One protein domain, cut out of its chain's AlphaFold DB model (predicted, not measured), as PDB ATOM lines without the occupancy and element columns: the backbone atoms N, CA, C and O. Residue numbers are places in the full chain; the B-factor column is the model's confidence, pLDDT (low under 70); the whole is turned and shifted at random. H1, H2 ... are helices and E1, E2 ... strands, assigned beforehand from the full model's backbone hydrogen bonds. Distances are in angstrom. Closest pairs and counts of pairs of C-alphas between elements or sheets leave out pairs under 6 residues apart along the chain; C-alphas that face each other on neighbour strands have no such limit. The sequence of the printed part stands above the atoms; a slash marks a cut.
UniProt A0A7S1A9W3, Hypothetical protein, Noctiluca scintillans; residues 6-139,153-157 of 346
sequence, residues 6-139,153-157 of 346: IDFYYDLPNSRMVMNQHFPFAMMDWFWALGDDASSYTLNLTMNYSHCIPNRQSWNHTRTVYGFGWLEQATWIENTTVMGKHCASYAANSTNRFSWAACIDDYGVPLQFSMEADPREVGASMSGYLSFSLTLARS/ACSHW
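This is residues 6 to 139 and 153 to 157 of the 346 residues of the protein "Hypothetical protein" of Noctiluca scintillans (UniProt A0A7S1A9W3). Two antiparallel sheets of five strands each follow one another along the chain and sit side by side, the strands of one running crosswise to those of the other, with little direct contact between the sheets. The short helices H1 and H2 bridge them on one side; the second sheet, E6 to E10, is strongly curled, and H3 and H4 make a small knob where E9 ends. The printed part has 139 residues with ten named strands and four named helices, in the order E1 E2 E3 E4 E5 H1 H2 E6 E7 E8 E9 H3 H4 E10; the class is mixed, helices and strands. The whole is compact, with a radius of gyration of the C-alphas of 15.4 A and spans of 46 by 37 by 31 A.

E1, residues 6 to 11, begins at C-alpha 6 (21.599, 21.388, -4.027). E2, residues 16 to 23, is 23.0 A long; E3 is residues 28 to 34, E4 41 to 47 and E5 51 to 57. H1, residues 59 to 65, and H2, residues 69 to 73, come next. E6, residues 75 to 82, bends by 67 degrees at residue 79, where the C-alpha is at (30.290, 8.415, -23.829). E7, residues 85 to 93, is 25.0 A long; E8 is residues 98 to 104 and E9 110 to 117. H3, residues 119 to 122, and H4, residues 124 to 127, precede E10, residues 132 to 135, which ends at (26.125, 19.021, -12.312).

E1 to E5 form a meander, each strand the antiparallel neighbour of the one before; N 9 and O 18 are 2.8 A apart, N 21 and O 30 2.9 A, N 33 and O 44 3.0 A, N 55 and O 43 2.8 A. H1 is on this sheet at a height of 7.8 A, and only grazes the other with residue 65. H1 and H2 touch only at the corner, the C-alphas of Thr 64 and Trp 70 being 4.8 A apart. H2 is on the second sheet, over E7, at a height of 8.3 A. E6 to E9 form another meander, and E10 is the antiparallel neighbour of E9: N 80 and O 87 are 2.9 A apart, N 102 and O 90 2.9 A, N 101 and O 114 3.1 A, N 134 and O 113 2.8 A. H4 only grazes this sheet, and H3 is only just not on it, with 4 pairs of C-alphas within 10 A. The closest C-alphas of E1 and E10, Ile 6 and Leu 134, are 7.9 A apart. H1 has every O i to N i+4 pair within hydrogen-bond range, H2 0 of 1 but 2 of 2 O i to N i+3 pairs; H3 and H4 are too short for an O i to N i+4 pair.

The C-alphas farthest apart, Asn 79 and His 156, are 46.5 A apart. Residues 140 to 152 are not printed, with 29.6 A between C-alphas 139 and 153. No link between named elements is long. Mean pLDDT of the printed part is 80.2, under 70 at residues 23 to 42, 46 to 50 and 138 to 139.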
ATOM      1  N   ILE A   6      22.132  22.542  -4.751       78.00
ATOM      2  CA  ILE A   6      21.599  21.388  -4.027       78.00
ATOM      3  C   ILE A   6      22.765  20.671  -3.358       78.00
ATOM      4  O   ILE A   6      23.680  20.230  -4.056       78.00
ATOM      5  N   ASP A   7      22.705  20.513  -2.037       80.00
ATOM      6  CA  ASP A   7      23.600  19.602  -1.328       80.00
ATOM      7  C   ASP A   7      22.971  18.212  -1.324       80.00
ATOM      8  O   ASP A   7      21.826  18.035  -0.908       80.00
ATOM      9  N   PHE A   8      23.709  17.219  -1.809       79.44
ATOM     10  CA  PHE A   8      23.237  15.843  -1.887       79.44
ATOM     11  C   PHE A   8      24.207  14.915  -1.158       79.44
ATOM     12  O   PHE A   8      25.367  14.782  -1.551       79.44
ATOM     13  N   TYR A   9      23.714  14.251  -0.118       80.31
ATOM     14  CA  TYR A   9      24.445  13.290   0.696       80.31
ATOM     15  C   TYR A   9      23.837  11.903   0.508       80.31
ATOM     16  O   TYR A   9      22.620  11.727   0.554       80.31
ATOM     17  N   TYR A  10      24.686  10.897   0.311       78.06
ATOM     18  CA  TYR A  10      24.259   9.514   0.121       78.06
ATOM     19  C   TYR A  10      25.183   8.579   0.894       78.06
ATOM     20  O   TYR A  10      26.361   8.452   0.565       78.06
ATOM     21  N   ASP A  11      24.647   7.921   1.917       78.56
ATOM     22  CA  ASP A  11      25.361   6.977   2.770       78.56
ATOM     23  C   ASP A  11      24.687   5.606   2.659       78.56
ATOM     24  O   ASP A  11      23.742   5.258   3.372       78.56
ATOM     25  N   LEU A  12      25.166   4.837   1.678       74.44
ATOM     26  CA  LEU A  12      24.643   3.514   1.353       74.44
ATOM     27  C   LEU A  12      24.821   2.491   2.491       74.44
ATOM     28  O   LEU A  12      23.854   1.772   2.747       74.44
ATOM     29  N   PRO A  13      25.981   2.398   3.183       77.88
ATOM     30  CA  PRO A  13      26.141   1.506   4.335       77.88
ATOM     31  C   PRO A  13      25.049   1.660   5.397       77.88
ATOM     32  O   PRO A  13      24.561   0.653   5.905       77.88
ATOM     33  N   ASN A  14      24.635   2.899   5.675       75.50
ATOM     34  CA  ASN A  14      23.580   3.199   6.646       75.50
ATOM     35  C   ASN A  14      22.194   3.378   6.003       75.50
ATOM     36  O   ASN A  14      21.228   3.670   6.691       75.50
ATOM     37  N   SER A  15      22.059   3.160   4.689       74.25
ATOM     38  CA  SER A  15      20.787   3.281   3.958       74.25
ATOM     39  C   SER A  15      20.083   4.633   4.151       74.25
ATOM     40  O   SER A  15      18.859   4.701   4.258       74.25
ATOM     41  N   ARG A  16      20.853   5.723   4.143       76.06
ATOM     42  CA  ARG A  16      20.340   7.084   4.337       76.06
ATOM     43  C   ARG A  16      20.794   8.015   3.218       76.06
ATOM     44  O   ARG A  16      21.875   7.866   2.649       76.06
ATOM     45  N   MET A  17      19.938   8.967   2.869       77.62
ATOM     46  CA  MET A  17      20.246  10.016   1.899       77.62
ATOM     47  C   MET A  17      19.622  11.326   2.347       77.62
ATOM     48  O   MET A  17      18.584  11.303   3.012       77.62
ATOM     49  N   VAL A  18      20.252  12.428   1.952       78.12
ATOM     50  CA  VAL A  18      19.776  13.788   2.177       78.12
ATOM     51  C   VAL A  18      19.931  14.599   0.908       78.12
ATOM     52  O   VAL A  18      20.964  14.545   0.248       78.12
ATOM     53  N   MET A  19      18.898  15.359   0.571       78.69
ATOM     54  CA  MET A  19      18.932  16.343  -0.504       78.69
ATOM     55  C   MET A  19      18.428  17.667   0.044       78.69
ATOM     56  O   MET A  19      17.263  17.734   0.424       78.69
ATOM     57  N   ASN A  20      19.284  18.687   0.044       76.75
ATOM     58  CA  ASN A  20      18.989  20.032   0.527       76.75
ATOM     59  C   ASN A  20      18.990  20.980  -0.655       76.75
ATOM     60  O   ASN A  20      20.049  21.302  -1.185       76.75
ATOM     61  N   GLN A  21      17.807  21.392  -1.096       74.81
ATOM     62  CA  GLN A  21      17.680  22.330  -2.206       74.81
ATOM     63  C   GLN A  21      17.648  23.758  -1.678       74.81
ATOM     64  O   GLN A  21      16.710  24.121  -0.970       74.81
ATOM     65  N   HIS A  22      18.627  24.567  -2.075       73.62
ATOM     66  CA  HIS A  22      18.740  25.975  -1.712       73.62
ATOM     67  C   HIS A  22      18.199  26.833  -2.855       73.62
ATOM     68  O   HIS A  22      18.850  27.030  -3.889       73.62
ATOM     69  N   PHE A  23      16.985  27.357  -2.683       64.25
ATOM     70  CA  PHE A  23      16.370  28.269  -3.649       64.25
ATOM     71  C   PHE A  23      16.505  29.725  -3.185       64.25
ATOM     72  O   PHE A  23      15.664  30.197  -2.409       64.25
ATOM     73  N   PRO A  24      17.477  30.502  -3.707       57.25
ATOM     74  CA  PRO A  24      17.744  31.859  -3.222       57.25
ATOM     75  C   PRO A  24      16.560  32.823  -3.398       57.25
ATOM     76  O   PRO A  24      16.469  33.827  -2.698       57.25
ATOM     77  N   PHE A  25      15.635  32.530  -4.318       54.16
ATOM     78  CA  PHE A  25      14.453  33.356  -4.585       54.16
ATOM     79  C   PHE A  25      13.180  32.884  -3.868       54.16
ATOM     80  O   PHE A  25      12.219  33.646  -3.810       54.16
ATOM     81  N   ALA A  26      13.141  31.647  -3.357       50.34
ATOM     82  CA  ALA A  26      11.932  31.085  -2.754       50.34
ATOM     83  C   ALA A  26      11.963  31.072  -1.220       50.34
ATOM     84  O   ALA A  26      10.920  30.847  -0.620       50.34
ATOM     85  N   MET A  27      13.118  31.324  -0.580       53.75
ATOM     86  CA  MET A  27      13.292  31.167   0.880       53.75
ATOM     87  C   MET A  27      12.782  29.800   1.384       53.75
ATOM     88  O   MET A  27      12.231  29.696   2.479       53.75
ATOM     89  N   MET A  28      12.895  28.767   0.548       57.75
ATOM     90  CA  MET A  28      12.454  27.414   0.858       57.75
ATOM     91  C   MET A  28      13.649  26.489   0.742       57.75
ATOM     92  O   MET A  28      14.151  26.293  -0.364       57.75
ATOM     93  N   ASP A  29      14.014  25.878   1.861       56.38
ATOM     94  CA  ASP A  29      14.914  24.736   1.861       56.38
ATOM     95  C   ASP A  29      14.061  23.473   1.842       56.38
ATOM     96  O   ASP A  29      13.213  23.266   2.719       56.38
ATOM     97  N   TRP A  30      14.232  22.674   0.793       61.56
ATOM     98  CA  TRP A  30      13.618  21.355   0.692       61.56
ATOM     99  C   TRP A  30      14.636  20.350   1.180       61.56
ATOM    100  O   TRP A  30      15.681  20.215   0.553       61.56
ATOM    101  N   PHE A  31      14.321  19.660   2.269       54.81
ATOM    102  CA  PHE A  31      15.179  18.618   2.816       54.81
ATOM    103  C   PHE A  31      14.473  17.271   2.768       54.81
ATOM    104  O   PHE A  31      13.293  17.169   3.100       54.81
ATOM    105  N   TRP A  32      15.194  16.248   2.327       63.00
ATOM    106  CA  TRP A  32      14.706  14.879   2.192       63.00
ATOM    107  C   TRP A  32      15.539  13.963   3.077       63.00
ATOM    108  O   TRP A  32      16.568  13.506   2.610       63.00
ATOM    109  N   ALA A  33      15.126  13.658   4.306       56.59
ATOM    110  CA  ALA A  33      15.786  12.591   5.073       56.59
ATOM    111  C   ALA A  33      15.065  11.263   4.925       56.59
ATOM    112  O   ALA A  33      13.838  11.207   4.830       56.59
ATOM    113  N   LEU A  34      15.834  10.186   5.017       62.69
ATOM    114  CA  LEU A  34      15.332   8.826   5.143       62.69
ATOM    115  C   LEU A  34      15.778   8.258   6.487       62.69
ATOM    116  O   LEU A  34      16.959   8.329   6.809       62.69
ATOM    117  N   GLY A  35      14.833   7.729   7.267       53.44
ATOM    118  CA  GLY A  35      15.119   7.137   8.581       53.44
ATOM    119  C   GLY A  35      15.709   5.717   8.528       53.44
ATOM    120  O   GLY A  35      15.446   4.970   7.589       53.44
ATOM    121  N   ASP A  36      16.426   5.350   9.595       49.28
ATOM    122  CA  ASP A  36      17.241   4.131   9.799       49.28
ATOM    123  C   ASP A  36      16.479   2.794   9.993       49.28
ATOM    124  O   ASP A  36      17.066   1.795  10.417       49.28
ATOM    125  N   ASP A  37      15.169   2.716   9.728       49.00
ATOM    126  CA  ASP A  37      14.395   1.494  10.011       49.00
ATOM    127  C   ASP A  37      14.231   0.587   8.781       49.00
ATOM    128  O   ASP A  37      13.429   0.856   7.885       49.00
ATOM    129  N   ALA A  38      14.916  -0.563   8.803       45.03
ATOM    130  CA  ALA A  38      14.835  -1.623   7.795       45.03
ATOM    131  C   ALA A  38      13.413  -2.185   7.559       45.03
ATOM    132  O   ALA A  38      13.175  -2.823   6.530       45.03
ATOM    133  N   SER A  39      12.465  -1.971   8.482       46.72
ATOM    134  CA  SER A  39      11.089  -2.476   8.387       46.72
ATOM    135  C   SER A  39      10.068  -1.454   7.866       46.72
ATOM    136  O   SER A  39       9.040  -1.854   7.312       46.72
ATOM    137  N   SER A  40      10.349  -0.150   7.975       53.81
ATOM    138  CA  SER A  40       9.477   0.918   7.475       53.81
ATOM    139  C   SER A  40      10.233   2.240   7.285       53.81
ATOM    140  O   SER A  40      10.344   3.059   8.196       53.81
ATOM    141  N   TYR A  41      10.732   2.490   6.071       59.41
ATOM    142  CA  TYR A  41      11.455   3.730   5.789       59.41
ATOM    143  C   TYR A  41      10.472   4.888   5.707       59.41
ATOM    144  O   TYR A  41       9.472   4.832   4.989       59.41
ATOM    145  N   THR A  42      10.764   5.959   6.433       66.50
ATOM    146  CA  THR A  42      10.001   7.201   6.328       66.50
ATOM    147  C   THR A  42      10.817   8.193   5.519       66.50
ATOM    148  O   THR A  42      11.902   8.589   5.939       66.50
ATOM    149  N   LEU A  43      10.291   8.566   4.352       70.06
ATOM    150  CA  LEU A  43      10.726   9.743   3.625       70.06
ATOM    151  C   LEU A  43      10.181  10.966   4.344       70.06
ATOM    152  O   LEU A  43       8.979  11.213   4.342       70.06
ATOM    153  N   ASN A  44      11.080  11.719   4.946       71.81
ATOM    154  CA  ASN A  44      10.793  12.962   5.623       71.81
ATOM    155  C   ASN A  44      11.103  14.104   4.673       71.81
ATOM    156  O   ASN A  44      12.248  14.550   4.581       71.81
ATOM    157  N   LEU A  45      10.076  14.574   3.969       71.06
ATOM    158  CA  LEU A  45      10.176  15.847   3.283       71.06
ATOM    159  C   LEU A  45       9.997  16.960   4.313       71.06
ATOM    160  O   LEU A  45       8.991  17.001   5.022       71.06
ATOM    161  N   THR A  46      10.946  17.882   4.369       66.88
ATOM    162  CA  THR A  46      10.807  19.108   5.141       66.88
ATOM    163  C   THR A  46      10.843  20.312   4.233       66.88
ATOM    164  O   THR A  46      11.573  20.342   3.243       66.88
ATOM    165  N   MET A  47      10.023  21.298   4.579       67.44
ATOM    166  CA  MET A  47      10.004  22.595   3.919       67.44
ATOM    167  C   MET A  47      10.383  23.643   4.955       67.44
ATOM    168  O   MET A  47       9.705  23.776   5.982       67.44
ATOM    169  N   ASN A  48      11.480  24.358   4.700       64.75
ATOM    170  CA  ASN A  48      11.992  25.428   5.556       64.75
ATOM    171  C   ASN A  48      12.198  24.972   7.020       64.75
ATOM    172  O   ASN A  48      11.799  25.669   7.955       64.75
ATOM    173  N   TYR A  49      12.691  23.736   7.210       67.81
ATOM    174  CA  TYR A  49      12.964  23.051   8.496       67.81
ATOM    175  C   TYR A  49      11.809  22.965   9.514       67.81
ATOM    176  O   TYR A  49      11.975  22.451  10.622       67.81
ATOM    177  N   SER A  50      10.627  23.448   9.150       69.44
ATOM    178  CA  SER A  50       9.498  23.697  10.053       69.44
ATOM    179  C   SER A  50       8.250  22.911   9.664       69.44
ATOM    180  O   SER A  50       7.340  22.748  10.475       69.44
ATOM    181  N   HIS A  51       8.238  22.363   8.450       76.50
ATOM    182  CA  HIS A  51       7.286  21.351   8.029       76.50
ATOM    183  C   HIS A  51       7.941  19.976   8.014       76.50
ATOM    184  O   HIS A  51       9.079  19.862   7.576       76.50
ATOM    185  N   CYS A  52       7.228  18.950   8.459       81.12
ATOM    186  CA  CYS A  52       7.568  17.563   8.204       81.12
ATOM    187  C   CYS A  52       6.399  16.914   7.487       81.12
ATOM    188  O   CYS A  52       5.255  17.035   7.914       81.12
ATOM    189  N   ILE A  53       6.697  16.239   6.390       81.25
ATOM    190  CA  ILE A  53       5.733  15.528   5.569       81.25
ATOM    191  C   ILE A  53       6.265  14.096   5.469       81.25
ATOM    192  O   ILE A  53       6.944  13.751   4.496       81.25
ATOM    193  N   PRO A  54       6.044  13.272   6.507       78.88
ATOM    194  CA  PRO A  54       6.499  11.897   6.489       78.88
ATOM    195  C   PRO A  54       5.669  11.082   5.500       78.88
ATOM    196  O   PRO A  54       4.437  11.099   5.510       78.88
ATOM    197  N   ASN A  55       6.364  10.318   4.671       77.94
ATOM    198  CA  ASN A  55       5.798   9.379   3.722       77.94
ATOM    199  C   ASN A  55       6.464   8.016   3.921       77.94
ATOM    200  O   ASN A  55       7.667   7.867   3.714       77.94
ATOM    201  N   ARG A  56       5.694   7.008   4.332       77.88
ATOM    202  CA  ARG A  56       6.230   5.658   4.539       77.88
ATOM    203  C   ARG A  56       6.371   4.938   3.205       77.88
ATOM    204  O   ARG A  56       5.393   4.783   2.481       77.88
ATOM    205  N   GLN A  57       7.575   4.471   2.907       76.62
ATOM    206  CA  GLN A  57       7.923   3.746   1.688       76.62
ATOM    207  C   GLN A  57       8.837   2.558   2.027       76.62
ATOM    208  O   GLN A  57       9.455   2.505   3.088       76.62
ATOM    209  N   SER A  58       8.926   1.565   1.138       78.69
ATOM    210  CA  SER A  58       9.910   0.482   1.305       78.69
ATOM    211  C   SER A  58      11.312   0.957   0.915       78.69
ATOM    212  O   SER A  58      11.442   1.810   0.037       78.69
ATOM    213  N   TRP A  59      12.370   0.357   1.480       74.94
ATOM    214  CA  TRP A  59      13.747   0.682   1.079       74.94
ATOM    215  C   TRP A  59      13.959   0.557  -0.422       74.94
ATOM    216  O   TRP A  59      14.531   1.438  -1.046       74.94
ATOM    217  N   ASN A  60      13.476  -0.536  -1.013       79.56
ATOM    218  CA  ASN A  60      13.665  -0.792  -2.435       79.56
ATOM    219  C   ASN A  60      13.008   0.295  -3.282       79.56
ATOM    220  O   ASN A  60      13.609   0.741  -4.259       79.56
ATOM    221  N   HIS A  61      11.813   0.749  -2.895       81.25
ATOM    222  CA  HIS A  61      11.163   1.877  -3.552       81.25
ATOM    223  C   HIS A  61      12.011   3.141  -3.405       81.25
ATOM    224  O   HIS A  61      12.406   3.736  -4.400       81.25
ATOM    225  N   THR A  62      12.378   3.491  -2.176       77.62
ATOM    226  CA  THR A  62      13.153   4.689  -1.855       77.62
ATOM    227  C   THR A  62      14.517   4.730  -2.547       77.62
ATOM    228  O   THR A  62      14.880   5.724  -3.165       77.62
ATOM    229  N   ARG A  63      15.269   3.629  -2.518       79.38
ATOM    230  CA  ARG A  63      16.564   3.476  -3.191       79.38
ATOM    231  C   ARG A  63      16.438   3.658  -4.700       79.38
ATOM    232  O   ARG A  63      17.323   4.249  -5.311       79.38
ATOM    233  N   THR A  64      15.365   3.136  -5.291       82.44
ATOM    234  CA  THR A  64      15.125   3.199  -6.740       82.44
ATOM    235  C   THR A  64      14.651   4.581  -7.177       82.44
ATOM    236  O   THR A  64      15.112   5.070  -8.198       82.44
ATOM    237  N   VAL A  65      13.746   5.198  -6.417       78.00
ATOM    238  CA  VAL A  65      13.062   6.443  -6.798       78.00
ATOM    239  C   VAL A  65      13.767   7.691  -6.277       78.00
ATOM    240  O   VAL A  65      13.603   8.751  -6.847       78.00
ATOM    241  N   TYR A  66      14.539   7.623  -5.202       75.88
ATOM    242  CA  TYR A  66      15.169   8.820  -4.630       75.88
ATOM    243  C   TYR A  66      16.692   8.705  -4.541       75.88
ATOM    244  O   TYR A  66      17.380   9.717  -4.449       75.88
ATOM    245  N   GLY A  67      17.226   7.483  -4.630       80.12
ATOM    246  CA  GLY A  67      18.660   7.213  -4.721       80.12
ATOM    247  C   GLY A  67      19.122   6.848  -6.131       80.12
ATOM    248  O   GLY A  67      18.510   7.206  -7.131       80.12
ATOM    249  N   PHE A  68      20.206   6.073  -6.198       84.94
ATOM    250  CA  PHE A  68      20.797   5.586  -7.450       84.94
ATOM    251  C   PHE A  68      20.413   4.137  -7.803       84.94
ATOM    252  O   PHE A  68      21.015   3.534  -8.686       84.94
ATOM    253  N   GLY A  69      19.406   3.552  -7.143       86.00
ATOM    254  CA  GLY A  69      18.976   2.170  -7.400       86.00
ATOM    255  C   GLY A  69      18.421   1.941  -8.810       86.00
ATOM    256  O   GLY A  69      18.480   0.826  -9.318       86.00
ATOM    257  N   TRP A  70      17.931   2.989  -9.474       90.50
ATOM    258  CA  TRP A  70      17.487   2.936 -10.870       90.50
ATOM    259  C   TRP A  70      18.626   2.640 -11.862       90.50
ATOM    260  O   TRP A  70      18.345   2.161 -12.961       90.50
ATOM    261  N   LEU A  71      19.900   2.857 -11.489       91.75
ATOM    262  CA  LEU A  71      21.053   2.519 -12.337       91.75
ATOM    263  C   LEU A  71      21.125   1.019 -12.650       91.75
ATOM    264  O   LEU A  71      21.600   0.651 -13.720       91.75
ATOM    265  N   GLU A  72      20.595   0.155 -11.775       90.94
ATOM    266  CA  GLU A  72      20.501  -1.296 -12.015       90.94
ATOM    267  C   GLU A  72      19.637  -1.635 -13.249       90.94
ATOM    268  O   GLU A  72      19.776  -2.710 -13.828       90.94
ATOM    269  N   GLN A  73      18.746  -0.724 -13.651       91.94
ATOM    270  CA  GLN A  73      17.808  -0.876 -14.769       91.94
ATOM    271  C   GLN A  73      18.114   0.092 -15.922       91.94
ATOM    272  O   GLN A  73      17.373   0.142 -16.906       91.94
ATOM    273  N   ALA A  74      19.174   0.893 -15.799       96.12
ATOM    274  CA  ALA A  74      19.491   1.926 -16.767       96.12
ATOM    275  C   ALA A  74      20.129   1.349 -18.034       96.12
ATOM    276  O   ALA A  74      20.869   0.365 -18.015       96.12
ATOM    277  N   THR A  75      19.857   2.003 -19.158       97.69
ATOM    278  CA  THR A  75      20.465   1.698 -20.453       97.69
ATOM    279  C   THR A  75      21.590   2.688 -20.723       97.69
ATOM    280  O   THR A  75      21.427   3.889 -20.502       97.69
ATOM    281  N   TRP A  76      22.731   2.187 -21.195       97.81
ATOM    282  CA  TRP A  76      23.819   3.036 -21.680       97.81
ATOM    283  C   TRP A  76      23.370   3.821 -22.916       97.81
ATOM    284  O   TRP A  76      22.724   3.266 -23.806       97.81
ATOM    285  N   ILE A  77      23.730   5.101 -22.966       97.44
ATOM    286  CA  ILE A  77      23.369   6.015 -24.051       97.44
ATOM    287  C   ILE A  77      24.590   6.337 -24.907       97.44
ATOM    288  O   ILE A  77      24.612   6.035 -26.098       97.44
ATOM    289  N   GLU A  78      25.601   6.962 -24.305       97.81
ATOM    290  CA  GLU A  78      26.806   7.415 -24.998       97.81
ATOM    291  C   GLU A  78      27.964   7.659 -24.025       97.81
ATOM    292  O   GLU A  78      27.776   7.730 -22.809       97.81
ATOM    293  N   ASN A  79      29.168   7.844 -24.570       97.81
ATOM    294  CA  ASN A  79      30.290   8.415 -23.829       97.81
ATOM    295  C   ASN A  79      30.322   9.923 -24.068       97.81
ATOM    296  O   ASN A  79      30.268  10.371 -25.213       97.81
ATOM    297  N   THR A  80      30.453  10.702 -23.002       96.31
ATOM    298  CA  THR A  80      30.419  12.165 -23.071       96.31
ATOM    299  C   THR A  80      31.439  12.786 -22.114       96.31
ATOM    300  O   THR A  80      32.305  12.104 -21.560       96.31
ATOM    301  N   THR A  81      31.425  14.111 -21.998       94.69
ATOM    302  CA  THR A  81      32.330  14.868 -21.132       94.69
ATOM    303  C   THR A  81      31.543  15.901 -20.339       94.69
ATOM    304  O   THR A  81      30.886  16.765 -20.915       94.69
ATOM    305  N   VAL A  82      31.662  15.850 -19.015       92.44
ATOM    306  CA  VAL A  82      31.053  16.806 -18.085       92.44
ATOM    307  C   VAL A  82      32.175  17.519 -17.344       92.44
ATOM    308  O   VAL A  82      33.041  16.882 -16.751       92.44
ATOM    309  N   MET A  83      32.198  18.854 -17.408       89.88
ATOM    310  CA  MET A  83      33.236  19.683 -16.769       89.88
ATOM    311  C   MET A  83      34.681  19.241 -17.094       89.88
ATOM    312  O   MET A  83      35.569  19.297 -16.246       89.88
ATOM    313  N   GLY A  84      34.925  18.776 -18.325       91.31
ATOM    314  CA  GLY A  84      36.245  18.310 -18.770       91.31
ATOM    315  C   GLY A  84      36.639  16.902 -18.301       91.31
ATOM    316  O   GLY A  84      37.749  16.469 -18.596       91.31
ATOM    317  N   LYS A  85      35.756  16.181 -17.601       92.25
ATOM    318  CA  LYS A  85      35.943  14.775 -17.217       92.25
ATOM    319  C   LYS A  85      35.099  13.864 -18.102       92.25
ATOM    320  O   LYS A  85      33.935  14.166 -18.367       92.25
ATOM    321  N   HIS A  86      35.681  12.756 -18.548       95.50
ATOM    322  CA  HIS A  86      34.964  11.736 -19.308       95.50
ATOM    323  C   HIS A  86      34.020  10.942 -18.406       95.50
ATOM    324  O   HIS A  86      34.346  10.661 -17.252       95.50
ATOM    325  N   CYS A  87      32.853  10.595 -18.938       96.31
ATOM    326  CA  CYS A  87      31.885   9.744 -18.262       96.31
ATOM    327  C   CYS A  87      30.996   9.008 -19.272       96.31
ATOM    328  O   CYS A  87      30.835   9.438 -20.420       96.31
ATOM    329  N   ALA A  88      30.418   7.895 -18.832       97.88
ATOM    330  CA  ALA A  88      29.399   7.156 -19.562       97.88
ATOM    331  C   ALA A  88      28.009   7.617 -19.107       97.88
ATOM    332  O   ALA A  88      27.720   7.682 -17.911       97.88
ATOM    333  N   SER A  89      27.157   7.959 -20.070       97.19
ATOM    334  CA  SER A  89      25.787   8.401 -19.828       97.19
ATOM    335  C   SER A  89      24.839   7.207 -19.787       97.19
ATOM    336  O   SER A  89      24.867   6.346 -20.673       97.19
ATOM    337  N   TYR A  90      23.983   7.174 -18.771       97.94
ATOM    338  CA  TYR A  90      22.965   6.155 -18.548       97.94
ATOM    339  C   TYR A  90      21.610   6.816 -18.341       97.94
ATOM    340  O   TYR A  90      21.531   7.873 -17.713       97.94
ATOM    341  N   ALA A  91      20.542   6.172 -18.809       97.12
ATOM    342  CA  ALA A  91      19.180   6.622 -18.555       97.12
ATOM    343  C   ALA A  91      18.242   5.465 -18.202       97.12
ATOM    344  O   ALA A  91      18.369   4.361 -18.737       97.12
ATOM    345  N   ALA A  92      17.276   5.729 -17.327       95.94
ATOM    346  CA  ALA A  92      16.192   4.812 -16.999       95.94
ATOM    347  C   ALA A  92      14.866   5.571 -17.033       95.94
ATOM    348  O   ALA A  92      14.671   6.523 -16.283       95.94
ATOM    349  N   ASN A  93      13.942   5.127 -17.882       92.56
ATOM    350  CA  ASN A  93      12.637   5.760 -18.031       92.56
ATOM    351  C   ASN A  93      11.555   4.818 -17.515       92.56
ATOM    352  O   ASN A  93      11.350   3.737 -18.067       92.56
ATOM    353  N   SER A  94      10.841   5.242 -16.477       88.38
ATOM    354  CA  SER A  94       9.654   4.552 -15.992       88.38
ATOM    355  C   SER A  94       8.417   5.255 -16.537       88.38
ATOM    356  O   SER A  94       8.145   6.409 -16.205       88.38
ATOM    357  N   THR A  95       7.671   4.565 -17.402       87.56
ATOM    358  CA  THR A  95       6.470   5.118 -18.035       87.56
ATOM    359  C   THR A  95       5.504   5.655 -16.988       87.56
ATOM    360  O   THR A  95       5.094   4.939 -16.079       87.56
ATOM    361  N   ASN A  96       5.124   6.918 -17.164       88.44
ATOM    362  CA  ASN A  96       4.231   7.670 -16.295       88.44
ATOM    363  C   ASN A  96       4.756   7.937 -14.879       88.44
ATOM    364  O   ASN A  96       3.997   8.502 -14.109       88.44
ATOM    365  N   ARG A  97       5.994   7.578 -14.505       89.56
ATOM    366  CA  ARG A  97       6.492   7.744 -13.125       89.56
ATOM    367  C   ARG A  97       7.660   8.712 -13.024       89.56
ATOM    368  O   ARG A  97       7.460   9.883 -12.735       89.56
ATOM    369  N   PHE A  98       8.869   8.221 -13.259       90.69
ATOM    370  CA  PHE A  98      10.096   9.002 -13.164       90.69
ATOM    371  C   PHE A  98      11.014   8.656 -14.331       90.69
ATOM    372  O   PHE A  98      11.142   7.479 -14.691       90.69
ATOM    373  N   SER A  99      11.681   9.666 -14.873       93.56
ATOM    374  CA  SER A  99      12.772   9.503 -15.830       93.56
ATOM    375  C   SER A  99      14.073   9.952 -15.186       93.56
ATOM    376  O   SER A  99      14.137  10.998 -14.540       93.56
ATOM    377  N   TRP A 100      15.113   9.154 -15.370       94.75
ATOM    378  CA  TRP A 100      16.419   9.353 -14.764       94.75
ATOM    379  C   TRP A 100      17.492   9.393 -15.827       94.75
ATOM    380  O   TRP A 100      17.459   8.608 -16.776       94.75
ATOM    381  N   ALA A 101      18.485  10.248 -15.617       95.81
ATOM    382  CA  ALA A 101      19.735  10.187 -16.354       95.81
ATOM    383  C   ALA A 101      20.909  10.521 -15.437       95.81
ATOM    384  O   ALA A 101      20.776  11.326 -14.517       95.81
ATOM    385  N   ALA A 102      22.063   9.907 -15.681       95.38
ATOM    386  CA  ALA A 102      23.302  10.242 -14.996       95.38
ATOM    387  C   ALA A 102      24.508  10.000 -15.897       95.38
ATOM    388  O   ALA A 102      24.530   9.048 -16.675       95.38
ATOM    389  N   CYS A 103      25.525  10.841 -15.745       95.44
ATOM    390  CA  CYS A 103      26.841  10.622 -16.320       95.44
ATOM    391  C   CYS A 103      27.784  10.136 -15.227       95.44
ATOM    392  O   CYS A 103      28.047  10.873 -14.276       95.44
ATOM    393  N   ILE A 104      28.261   8.902 -15.354       94.19
ATOM    394  CA  ILE A 104      29.083   8.219 -14.355       94.19
ATOM    395  C   ILE A 104      30.521   8.141 -14.864       94.19
ATOM    396  O   ILE A 104      30.752   7.693 -15.988       94.19
ATOM    397  N   ASP A 105      31.480   8.624 -14.077       92.94
ATOM    398  CA  ASP A 105      32.897   8.544 -14.435       92.94
ATOM    399  C   ASP A 105      33.465   7.120 -14.296       92.94
ATOM    400  O   ASP A 105      32.800   6.195 -13.823       92.94
ATOM    401  N   ASP A 106      34.724   6.946 -14.695       91.81
ATOM    402  CA  ASP A 106      35.416   5.650 -14.656       91.81
ATOM    403  C   ASP A 106      35.567   5.073 -13.231       91.81
ATOM    404  O   ASP A 106      35.881   3.892 -13.070       91.81
ATOM    405  N   TYR A 107      35.340   5.881 -12.188       89.25
ATOM    406  CA  TYR A 107      35.379   5.470 -10.783       89.25
ATOM    407  C   TYR A 107      33.990   5.139 -10.221       89.25
ATOM    408  O   TYR A 107      33.870   4.828  -9.035       89.25
ATOM    409  N   GLY A 108      32.942   5.186 -11.048       87.75
ATOM    410  CA  GLY A 108      31.569   4.948 -10.611       87.75
ATOM    411  C   GLY A 108      30.926   6.159  -9.934       87.75
ATOM    412  O   GLY A 108      29.915   6.006  -9.249       87.75
ATOM    413  N   VAL A 109      31.492   7.359 -10.096       86.81
ATOM    414  CA  VAL A 109      31.021   8.577  -9.436       86.81
ATOM    415  C   VAL A 109      30.142   9.378 -10.394       86.81
ATOM    416  O   VAL A 109      30.580   9.703 -11.503       86.81
ATOM    417  N   PRO A 110      28.910   9.744  -9.999       89.25
ATOM    418  CA  PRO A 110      28.100  10.653 -10.792       89.25
ATOM    419  C   PRO A 110      28.801  12.011 -10.941       89.25
ATOM    420  O   PRO A 110      29.240  12.607  -9.958       89.25
ATOM    421  N   LEU A 111      28.900  12.513 -12.171       90.81
ATOM    422  CA  LEU A 111      29.360  13.873 -12.486       90.81
ATOM    423  C   LEU A 111      28.190  14.814 -12.774       90.81
ATOM    424  O   LEU A 111      28.261  16.019 -12.543       90.81
ATOM    425  N   GLN A 112      27.105  14.253 -13.290       91.88
ATOM    426  CA  GLN A 112      25.849  14.934 -13.555       91.88
ATOM    427  C   GLN A 112      24.724  13.921 -13.377       91.88
ATOM    428  O   GLN A 112      24.899  12.759 -13.746       91.88
ATOM    429  N   PHE A 113      23.585  14.341 -12.837       91.00
ATOM    430  CA  PHE A 113      22.378  13.522 -12.834       91.00
ATOM    431  C   PHE A 113      21.115  14.376 -12.865       91.00
ATOM    432  O   PHE A 113      21.116  15.543 -12.471       91.00
ATOM    433  N   SER A 114      20.032  13.787 -13.352       91.19
ATOM    434  CA  SER A 114      18.730  14.429 -13.456       91.19
ATOM    435  C   SER A 114      17.609  13.463 -13.113       91.19
ATOM    436  O   SER A 114      17.676  12.282 -13.466       91.19
ATOM    437  N   MET A 115      16.570  14.008 -12.488       90.00
ATOM    438  CA  MET A 115      15.272  13.375 -12.286       90.00
ATOM    439  C   MET A 115      14.221  14.218 -13.003       90.00
ATOM    440  O   MET A 115      14.204  15.438 -12.859       90.00
ATOM    441  N   GLU A 116      13.320  13.571 -13.724       92.19
ATOM    442  CA  GLU A 116      12.065  14.158 -14.181       92.19
ATOM    443  C   GLU A 116      10.918  13.370 -13.553       92.19
ATOM    444  O   GLU A 116      10.786  12.165 -13.776       92.19
ATOM    445  N   ALA A 117      10.106  14.039 -12.738       89.81
ATOM    446  CA  ALA A 117       8.938  13.446 -12.106       89.81
ATOM    447  C   ALA A 117       7.694  13.667 -12.975       89.81
ATOM    448  O   ALA A 117       7.365  14.796 -13.340       89.81
ATOM    449  N   ASP A 118       6.961  12.598 -13.271       91.25
ATOM    450  CA  ASP A 118       5.726  12.684 -14.039       91.25
ATOM    451  C   ASP A 118       4.599  13.291 -13.177       91.25
ATOM    452  O   ASP A 118       4.363  12.838 -12.048       91.25
ATOM    453  N   PRO A 119       3.845  14.279 -13.694       87.25
ATOM    454  CA  PRO A 119       2.685  14.859 -13.015       87.25
ATOM    455  C   PRO A 119       1.655  13.847 -12.502       87.25
ATOM    456  O   PRO A 119       0.915  14.162 -11.575       87.25
ATOM    457  N   ARG A 120       1.574  12.653 -13.096       87.62
ATOM    458  CA  ARG A 120       0.633  11.597 -12.702       87.62
ATOM    459  C   ARG A 120       1.078  10.812 -11.470       87.62
ATOM    460  O   ARG A 120       0.229  10.238 -10.790       87.62
ATOM    461  N   GLU A 121       2.374  10.810 -11.163       87.00
ATOM    462  CA  GLU A 121       2.948  10.124  -9.998       87.00
ATOM    463  C   GLU A 121       2.917  10.998  -8.748       87.00
ATOM    464  O   GLU A 121       2.579  10.532  -7.663       87.00
ATOM    465  N   VAL A 122       3.285  12.271  -8.903       81.62
ATOM    466  CA  VAL A 122       3.509  13.179  -7.767       81.62
ATOM    467  C   VAL A 122       2.493  14.320  -7.695       81.62
ATOM    468  O   VAL A 122       2.428  15.022  -6.688       81.62
ATOM    469  N   GLY A 123       1.674  14.493  -8.733       82.62
ATOM    470  CA  GLY A 123       0.792  15.641  -8.922       82.62
ATOM    471  C   GLY A 123       1.458  16.755  -9.732       82.62
ATOM    472  O   GLY A 123       2.648  17.035  -9.592       82.62
ATOM    473  N   ALA A 124       0.675  17.441 -10.570       79.56
ATOM    474  CA  ALA A 124       1.174  18.508 -11.449       79.56
ATOM    475  C   ALA A 124       1.788  19.701 -10.695       79.56
ATOM    476  O   ALA A 124       2.698  20.349 -11.204       79.56
ATOM    477  N   SER A 125       1.316  19.982  -9.479       72.62
ATOM    478  CA  SER A 125       1.900  20.996  -8.594       72.62
ATOM    479  C   SER A 125       3.294  20.616  -8.105       72.62
ATOM    480  O   SER A 125       4.099  21.501  -7.843       72.62
ATOM    481  N   MET A 126       3.582  19.319  -7.986       76.75
ATOM    482  CA  MET A 126       4.822  18.797  -7.418       76.75
ATOM    483  C   MET A 126       5.854  18.398  -8.464       76.75
ATOM    484  O   MET A 126       7.046  18.465  -8.174       76.75
ATOM    485  N   SER A 127       5.435  18.022  -9.675       83.81
ATOM    486  CA  SER A 127       6.353  17.539 -10.714       83.81
ATOM    487  C   SER A 127       7.490  18.518 -10.994       83.81
ATOM    488  O   SER A 127       8.634  18.098 -11.116       83.81
ATOM    489  N   GLY A 128       7.207  19.824 -11.011       80.19
ATOM    490  CA  GLY A 128       8.222  20.859 -11.214       80.19
ATOM    491  C   GLY A 128       9.237  20.977 -10.073       80.19
ATOM    492  O   GLY A 128      10.409  21.202 -10.341       80.19
ATOM    493  N   TYR A 129       8.814  20.796  -8.816       74.38
ATOM    494  CA  TYR A 129       9.713  20.819  -7.649       74.38
ATOM    495  C   TYR A 129      10.546  19.538  -7.528       74.38
ATOM    496  O   TYR A 129      11.638  19.550  -6.969       74.38
ATOM    497  N   LEU A 130      10.029  18.430  -8.061       78.50
ATOM    498  CA  LEU A 130      10.686  17.124  -8.062       78.50
ATOM    499  C   LEU A 130      11.419  16.833  -9.371       78.50
ATOM    500  O   LEU A 130      11.904  15.726  -9.556       78.50
ATOM    501  N   SER A 131      11.514  17.798 -10.283       85.38
ATOM    502  CA  SER A 131      12.288  17.649 -11.513       85.38
ATOM    503  C   SER A 131      13.502  18.561 -11.469       85.38
ATOM    504  O   SER A 131      13.376  19.775 -11.316       85.38
ATOM    505  N   PHE A 132      14.690  17.986 -11.614       84.75
ATOM    506  CA  PHE A 132      15.949  18.718 -11.542       84.75
ATOM    507  C   PHE A 132      17.003  18.103 -12.459       84.75
ATOM    508  O   PHE A 132      16.953  16.927 -12.815       84.75
ATOM    509  N   SER A 133      18.000  18.911 -12.809       88.50
ATOM    510  CA  SER A 133      19.218  18.474 -13.486       88.50
ATOM    511  C   SER A 133      20.402  19.169 -12.834       88.50
ATOM    512  O   SER A 133      20.427  20.396 -12.730       88.50
ATOM    513  N   LEU A 134      21.349  18.377 -12.338       85.62
ATOM    514  CA  LEU A 134      22.427  18.827 -11.467       85.62
ATOM    515  C   LEU A 134      23.764  18.396 -12.033       85.62
ATOM    516  O   LEU A 134      23.946  17.240 -12.403       85.62
ATOM    517  N   THR A 135      24.718  19.321 -12.041       88.06
ATOM    518  CA  THR A 135      26.125  19.021 -12.312       88.06
ATOM    519  C   THR A 135      26.888  19.121 -10.999       88.06
ATOM    520  O   THR A 135      26.811  20.142 -10.317       88.06
ATOM    521  N   LEU A 136      27.596  18.060 -10.624       83.56
ATOM    522  CA  LEU A 136      28.225  17.951  -9.313       83.56
ATOM    523  C   LEU A 136      29.557  18.707  -9.298       83.56
ATOM    524  O   LEU A 136      30.543  18.288  -9.900       83.56
ATOM    525  N   ALA A 137      29.579  19.842  -8.593       75.62
ATOM    526  CA  ALA A 137      30.758  20.703  -8.482       75.62
ATOM    527  C   ALA A 137      31.837  20.140  -7.537       75.62
ATOM    528  O   ALA A 137      33.023  20.438  -7.696       75.62
ATOM    529  N   ARG A 138      31.438  19.327  -6.551       68.25
ATOM    530  CA  ARG A 138      32.325  18.611  -5.628       68.25
ATOM    531  C   ARG A 138      31.840  17.173  -5.538       68.25
ATOM    532  O   ARG A 138      30.672  16.941  -5.252       68.25
ATOM    533  N   SER A 139      32.724  16.217  -5.796       64.75
ATOM    534  CA  SER A 139      32.425  14.805  -5.609       64.75
ATOM    535  C   SER A 139      33.485  14.183  -4.712       64.75
ATOM    536  O   SER A 139      34.680  14.391  -4.923       64.75
ATOM    537  N   ALA A 153      10.953  19.903  13.015       77.62
ATOM    538  CA  ALA A 153       9.607  19.452  12.694       77.62
ATOM    539  C   ALA A 153       9.503  17.929  12.527       77.62
ATOM    540  O   ALA A 153       8.511  17.346  12.957       77.62
ATOM    541  N   CYS A 154      10.502  17.277  11.920       79.06
ATOM    542  CA  CYS A 154      10.467  15.825  11.736       79.06
ATOM    543  C   CYS A 154      10.896  15.038  12.968       79.06
ATOM    544  O   CYS A 154      10.322  13.986  13.236       79.06
ATOM    545  N   SER A 155      11.854  15.543  13.747       82.69
ATOM    546  CA  SER A 155      12.233  14.928  15.028       82.69
ATOM    547  C   SER A 155      11.100  14.958  16.059       82.69
ATOM    548  O   SER A 155      11.064  14.112  16.947       82.69
ATOM    549  N   HIS A 156      10.159  15.896  15.919       83.50
ATOM    550  CA  HIS A 156       9.001  16.061  16.801       83.50
ATOM    551  C   HIS A 156       7.675  15.697  16.117       83.50
ATOM    552  O   HIS A 156       6.613  16.086  16.600       83.50
ATOM    553  N   TRP A 157       7.713  14.976  14.992       81.44
ATOM    554  CA  TRP A 157       6.501  14.577  14.278       81.44
ATOM    555  C   TRP A 157       5.729  13.456  15.014       81.44
ATOM    556  O   TRP A 157       6.349  12.491  15.469       81.44
TER     557      TRP A 157